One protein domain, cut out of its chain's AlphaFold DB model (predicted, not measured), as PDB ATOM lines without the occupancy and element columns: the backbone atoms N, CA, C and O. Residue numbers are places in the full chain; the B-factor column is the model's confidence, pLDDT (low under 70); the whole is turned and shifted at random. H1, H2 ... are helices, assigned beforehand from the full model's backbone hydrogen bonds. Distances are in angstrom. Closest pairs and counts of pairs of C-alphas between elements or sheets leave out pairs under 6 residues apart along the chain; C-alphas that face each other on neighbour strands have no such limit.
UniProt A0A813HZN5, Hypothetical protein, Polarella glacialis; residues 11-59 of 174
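This is residues 11 to 59 of the 174 residues of the protein "Hypothetical protein" of Polarella glacialis (UniProt A0A813HZN5). With little regular structure, the printed part is a long loop, residues 11 to 33, that runs out to Ser 22 and folds back to the short helix H1; beyond H1, short H2 leads into H3, the longest helix, on the side away from Ser 22. The printed part has 49 residues with three named helices, in the order H1, H2, H3, and no named strand. Its class is all helix, though named elements hold only 18 residues. It is only just compact, close to loose, with a radius of gyration of the C-alphas of 11.3 A and spans of 27 by 23 by 15 A.

H1, residues 34 to 37, and H2, residues 44 to 47, are close but not clearly touching; their closest C-alphas, of Leu 35 and Ala 45, are 6.5 A apart. H1 and H3, residues 49 to 58, are close but not clearly touching, with the closest C-alphas, of Leu 35 and His 49, 6.6 A apart. H2 and H3 meet only through their link. Every O i to N i+4 pair in H3 is within hydrogen-bond range; H1 and H2 are too short for one.

H1 begins at C-alpha 34 (5.515, 72.383, -11.221). H3, 14.4 A long, ends at C-alpha 58 (-9.767, 68.991, -8.674).

The C-alphas farthest apart, of Ser 22 and Thr 58, are 29.2 A apart. The printed part has no cut. The link H1 to H2 is short, H2 to H3 tight. Residue 11 is under pLDDT 70.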
ATOM      1  N   PRO A  11      -2.162  68.781 -18.864       50.62
ATOM      2  CA  PRO A  11      -1.962  70.159 -18.439       50.62
ATOM      3  C   PRO A  11      -1.158  70.146 -17.129       50.62
ATOM      4  O   PRO A  11      -1.702  70.036 -16.029       50.62
ATOM      5  N   ARG A  12       0.175  70.212 -17.255       71.19
ATOM      6  CA  ARG A  12       1.080  70.448 -16.125       71.19
ATOM      7  C   ARG A  12       0.851  71.881 -15.684       71.19
ATOM      8  O   ARG A  12       0.951  72.800 -16.490       71.19
ATOM      9  N   HIS A  13       0.511  72.075 -14.420       88.50
ATOM     10  CA  HIS A  13       0.446  73.418 -13.862       88.50
ATOM     11  C   HIS A  13       1.833  74.059 -14.032       88.50
ATOM     12  O   HIS A  13       2.843  73.436 -13.699       88.50
ATOM     13  N   ILE A  14       1.866  75.256 -14.612       93.69
ATOM     14  CA  ILE A  14       3.081  76.029 -14.885       93.69
ATOM     15  C   ILE A  14       3.031  77.340 -14.105       93.69
ATOM     16  O   ILE A  14       1.950  77.866 -13.821       93.69
ATOM     17  N   PHE A  15       4.194  77.889 -13.774       95.62
ATOM     18  CA  PHE A  15       4.279  79.188 -13.115       95.62
ATOM     19  C   PHE A  15       4.260  80.325 -14.131       95.62
ATOM     20  O   PHE A  15       5.240  80.594 -14.818       95.62
ATOM     21  N   VAL A  16       3.115  80.996 -14.234       96.25
ATOM     22  CA  VAL A  16       2.896  82.069 -15.221       96.25
ATOM     23  C   VAL A  16       3.159  83.467 -14.669       96.25
ATOM     24  O   VAL A  16       3.409  84.391 -15.433       96.25
ATOM     25  N   ALA A  17       3.066  83.650 -13.351       95.62
ATOM     26  CA  ALA A  17       3.256  84.938 -12.698       95.62
ATOM     27  C   ALA A  17       3.417  84.766 -11.185       95.62
ATOM     28  O   ALA A  17       2.821  83.873 -10.582       95.62
ATOM     29  N   GLY A  18       4.140  85.692 -10.559       95.69
ATOM     30  CA  GLY A  18       4.206  85.797  -9.110       95.69
ATOM     31  C   GLY A  18       5.039  86.985  -8.652       95.69
ATOM     32  O   GLY A  18       5.807  87.559  -9.419       95.69
ATOM     33  N   VAL A  19       4.873  87.337  -7.380       96.50
ATOM     34  CA  VAL A  19       5.741  88.275  -6.664       96.50
ATOM     35  C   VAL A  19       6.443  87.464  -5.587       96.50
ATOM     36  O   VAL A  19       5.790  86.947  -4.683       96.50
ATOM     37  N   VAL A  20       7.758  87.315  -5.722       94.44
ATOM     38  CA  VAL A  20       8.591  86.496  -4.837       94.44
ATOM     39  C   VAL A  20       9.779  87.336  -4.399       94.44
ATOM     40  O   VAL A  20      10.454  87.930  -5.234       94.44
ATOM     41  N   THR A  21      10.009  87.415  -3.091       90.88
ATOM     42  CA  THR A  21      11.020  88.313  -2.507       90.88
ATOM     43  C   THR A  21      12.100  87.583  -1.715       90.88
ATOM     44  O   THR A  21      12.961  88.240  -1.143       90.88
ATOM     45  N   SER A  22      12.052  86.248  -1.628       82.38
ATOM     46  CA  SER A  22      12.991  85.494  -0.781       82.38
ATOM     47  C   SER A  22      13.314  84.070  -1.239       82.38
ATOM     48  O   SER A  22      14.411  83.606  -0.965       82.38
ATOM     49  N   SER A  23      12.387  83.337  -1.868       84.25
ATOM     50  CA  SER A  23      12.563  81.891  -2.109       84.25
ATOM     51  C   SER A  23      13.222  81.543  -3.444       84.25
ATOM     52  O   SER A  23      14.014  80.609  -3.504       84.25
ATOM     53  N   PHE A  24      12.898  82.260  -4.517       90.50
ATOM     54  CA  PHE A  24      13.499  82.081  -5.840       90.50
ATOM     55  C   PHE A  24      13.320  83.344  -6.688       90.50
ATOM     56  O   PHE A  24      12.454  84.168  -6.398       90.50
ATOM     57  N   ASP A  25      14.108  83.479  -7.759       93.06
ATOM     58  CA  ASP A  25      13.886  84.515  -8.772       93.06
ATOM     59  C   ASP A  25      12.696  84.123  -9.672       93.06
ATOM     60  O   ASP A  25      12.800  83.137 -10.415       93.06
ATOM     61  N   PRO A  26      11.569  84.862  -9.644       94.00
ATOM     62  CA  PRO A  26      10.388  84.515 -10.424       94.00
ATOM     63  C   PRO A  26      10.621  84.601 -11.936       94.00
ATOM     64  O   PRO A  26       9.927  83.912 -12.681       94.00
ATOM     65  N   VAL A  27      11.598  85.389 -12.403       94.50
ATOM     66  CA  VAL A  27      11.939  85.461 -13.831       94.50
ATOM     67  C   VAL A  27      12.574  84.148 -14.278       94.50
ATOM     68  O   VAL A  27      12.135  83.568 -15.269       94.50
ATOM     69  N   SER A  28      13.529  83.623 -13.504       93.56
ATOM     70  CA  SER A  28      14.160  82.323 -13.775       93.56
ATOM     71  C   SER A  28      13.191  81.131 -13.760       93.56
ATOM     72  O   SER A  28      13.487  80.097 -14.354       93.56
ATOM     73  N   LYS A  29      12.044  81.255 -13.077       92.56
ATOM     74  CA  LYS A  29      11.036  80.189 -12.940       92.56
ATOM     75  C   LYS A  29       9.820  80.366 -13.852       92.56
ATOM     76  O   LYS A  29       8.926  79.522 -13.846       92.56
ATOM     77  N   HIS A  30       9.768  81.445 -14.629       94.81
ATOM     78  CA  HIS A  30       8.652  81.731 -15.522       94.81
ATOM     79  C   HIS A  30       8.467  80.615 -16.562       94.81
ATOM     80  O   HIS A  30       9.421  80.173 -17.195       94.81
ATOM     81  N   MET A  31       7.218  80.182 -16.738       94.56
ATOM     82  CA  MET A  31       6.778  79.089 -17.615       94.56
ATOM     83  C   MET A  31       7.308  77.695 -17.260       94.56
ATOM     84  O   MET A  31       7.011  76.746 -17.985       94.56
ATOM     85  N   LEU A  32       8.007  77.530 -16.133       93.56
ATOM     86  CA  LEU A  32       8.441  76.206 -15.709       93.56
ATOM     87  C   LEU A  32       7.260  75.374 -15.186       93.56
ATOM     88  O   LEU A  32       6.403  75.889 -14.449       93.56
ATOM     89  N   PRO A  33       7.206  74.075 -15.522       92.88
ATOM     90  CA  PRO A  33       6.298  73.126 -14.897       92.88
ATOM     91  C   PRO A  33       6.523  73.005 -13.390       92.88
ATOM     92  O   PRO A  33       7.640  73.111 -12.891       92.88
ATOM     93  N   MET A  34       5.457  72.664 -12.661       89.62
ATOM     94  CA  MET A  34       5.515  72.383 -11.221       89.62
ATOM     95  C   MET A  34       6.567  71.346 -10.824       89.62
ATOM     96  O   MET A  34       7.013  71.385  -9.684       89.62
ATOM     97  N   LEU A  35       6.921  70.411 -11.710       89.69
ATOM     98  CA  LEU A  35       7.985  69.443 -11.447       89.69
ATOM     99  C   LEU A  35       9.344  70.149 -11.359       89.69
ATOM    100  O   LEU A  35       9.925  70.190 -10.284       89.69
ATOM    101  N   GLU A  36       9.745  70.822 -12.436       91.75
ATOM    102  CA  GLU A  36      11.028  71.535 -12.561       91.75
ATOM    103  C   GLU A  36      11.183  72.686 -11.555       91.75
ATOM    104  O   GLU A  36      12.269  73.004 -11.070       91.75
ATOM    105  N   MET A  37      10.075  73.330 -11.182       89.81
ATOM    106  CA  MET A  37      10.110  74.326 -10.111       89.81
ATOM    107  C   MET A  37      10.552  73.748  -8.763       89.81
ATOM    108  O   MET A  37      11.151  74.476  -7.971       89.81
ATOM    109  N   HIS A  38      10.244  72.476  -8.507       90.75
ATOM    110  CA  HIS A  38      10.463  71.799  -7.230       90.75
ATOM    111  C   HIS A  38      11.665  70.851  -7.250       90.75
ATOM    112  O   HIS A  38      11.875  70.155  -6.264       90.75
ATOM    113  N   ASP A  39      12.495  70.871  -8.297       90.12
ATOM    114  CA  ASP A  39      13.752  70.109  -8.357       90.12
ATOM    115  C   ASP A  39      14.642  70.249  -7.101       90.12
ATOM    116  O   ASP A  39      15.257  69.259  -6.704       90.12
ATOM    117  N   PRO A  40      14.722  71.417  -6.421       90.31
ATOM    118  CA  PRO A  40      15.514  71.535  -5.193       90.31
ATOM    119  C   PRO A  40      14.925  70.800  -3.981       90.31
ATOM    120  O   PRO A  40      15.615  70.673  -2.971       90.31
ATOM    121  N   VAL A  41      13.655  70.384  -4.030       90.88
ATOM    122  CA  VAL A  41      12.960  69.733  -2.914       90.88
ATOM    123  C   VAL A  41      13.216  68.224  -2.983       90.88
ATOM    124  O   VAL A  41      12.763  67.574  -3.929       90.88
ATOM    125  N   PRO A  42      13.900  67.632  -1.986       91.44
ATOM    126  CA  PRO A  42      14.179  66.201  -1.982       91.44
ATOM    127  C   PRO A  42      12.898  65.370  -2.112       91.44
ATOM    128  O   PRO A  42      11.923  65.630  -1.411       91.44
ATOM    129  N   GLN A  43      12.924  64.363  -2.989       89.31
ATOM    130  CA  GLN A  43      11.853  63.367  -3.177       89.31
ATOM    131  C   GLN A  43      10.493  63.936  -3.632       89.31
ATOM    132  O   GLN A  43       9.476  63.244  -3.618       89.31
ATOM    133  N   TYR A  44      10.436  65.199  -4.072       89.31
ATOM    134  CA  TYR A  44       9.180  65.803  -4.515       89.31
ATOM    135  C   TYR A  44       8.551  65.070  -5.709       89.31
ATOM    136  O   TYR A  44       7.327  64.904  -5.758       89.31
ATOM    137  N   ALA A  45       9.370  64.658  -6.680       86.75
ATOM    138  CA  ALA A  45       8.901  64.020  -7.905       86.75
ATOM    139  C   ALA A  45       8.170  62.701  -7.607       86.75
ATOM    140  O   ALA A  45       7.113  62.430  -8.182       86.75
ATOM    141  N   GLU A  46       8.715  61.921  -6.680       88.31
ATOM    142  CA  GLU A  46       8.227  60.611  -6.277       88.31
ATOM    143  C   GLU A  46       7.013  60.718  -5.346       88.31
ATOM    144  O   GLU A  46       5.990  60.070  -5.583       88.31
ATOM    145  N   ASP A  47       7.095  61.575  -4.327       86.94
ATOM    146  CA  ASP A  47       6.161  61.530  -3.198       86.94
ATOM    147  C   ASP A  47       4.993  62.520  -3.336       86.94
ATOM    148  O   ASP A  47       3.877  62.275  -2.857       86.94
ATOM    149  N   LEU A  48       5.217  63.657  -4.003       87.31
ATOM    150  CA  LEU A  48       4.302  64.803  -3.956       87.31
ATOM    151  C   LEU A  48       3.755  65.213  -5.323       87.31
ATOM    152  O   LEU A  48       2.595  65.620  -5.410       87.31
ATOM    153  N   HIS A  49       4.526  65.076  -6.402       87.88
ATOM    154  CA  HIS A  49       4.149  65.622  -7.708       87.88
ATOM    155  C   HIS A  49       2.766  65.144  -8.181       87.88
ATOM    156  O   HIS A  49       1.897  65.947  -8.539       87.88
ATOM    157  N   ALA A  50       2.521  63.832  -8.125       87.50
ATOM    158  CA  ALA A  50       1.262  63.251  -8.580       87.50
ATOM    159  C   ALA A  50       0.073  63.621  -7.674       87.50
ATOM    160  O   ALA A  50      -1.034  63.866  -8.164       87.50
ATOM    161  N   SER A  51       0.272  63.651  -6.353       89.81
ATOM    162  CA  SER A  51      -0.789  63.974  -5.393       89.81
ATOM    163  C   SER A  51      -1.172  65.453  -5.464       89.81
ATOM    164  O   SER A  51      -2.362  65.768  -5.563       89.81
ATOM    165  N   MET A  52      -0.188  66.349  -5.546       89.44
ATOM    166  CA  MET A  52      -0.405  67.781  -5.750       89.44
ATOM    167  C   MET A  52      -1.075  68.068  -7.092       89.44
ATOM    168  O   MET A  52      -2.041  68.828  -7.135       89.44
ATOM    169  N   GLY A  53      -0.653  67.397  -8.169       90.00
ATOM    170  CA  GLY A  53      -1.304  67.512  -9.476       90.00
ATOM    171  C   GLY A  53      -2.804  67.192  -9.420       90.00
ATOM    172  O   GLY A  53      -3.616  67.942  -9.966       90.00
ATOM    173  N   ARG A  54      -3.197  66.140  -8.685       90.44
ATOM    174  CA  ARG A  54      -4.616  65.801  -8.460       90.44
ATOM    175  C   ARG A  54      -5.355  66.875  -7.665       90.44
ATOM    176  O   ARG A  54      -6.476  67.229  -8.038       90.44
ATOM    177  N   VAL A  55      -4.754  67.405  -6.596       91.75
ATOM    178  CA  VAL A  55      -5.345  68.506  -5.815       91.75
ATOM    179  C   VAL A  55      -5.572  69.715  -6.712       91.75
ATOM    180  O   VAL A  55      -6.681  70.237  -6.764       91.75
ATOM    181  N   PHE A  56      -4.563  70.119  -7.478       92.44
ATOM    182  CA  PHE A  56      -4.629  71.289  -8.347       92.44
ATOM    183  C   PHE A  56      -5.700  71.140  -9.432       92.44
ATOM    184  O   PHE A  56      -6.493  72.057  -9.645       92.44
ATOM    185  N   ALA A  57      -5.800  69.964 -10.057       90.56
ATOM    186  CA  ALA A  57      -6.816  69.682 -11.068       90.56
ATOM    187  C   ALA A  57      -8.244  69.700 -10.490       90.56
ATOM    188  O   ALA A  57      -9.173  70.196 -11.128       90.56
ATOM    189  N   THR A  58      -8.433  69.201  -9.266       91.38
ATOM    190  CA  THR A  58      -9.767  68.991  -8.674       91.38
ATOM    191  C   THR A  58     -10.197  70.076  -7.684       91.38
ATOM    192  O   THR A  58     -11.325  70.027  -7.186       91.38
ATOM    193  N   LEU A  59      -9.350  71.076  -7.414       94.38
ATOM    194  CA  LEU A  59      -9.611  72.116  -6.421       94.38
ATOM    195  C   LEU A  59     -10.888  72.907  -6.741       94.38
ATOM    196  O   LEU A  59     -10.967  73.598  -7.758       94.38
TER     197      LEU A  59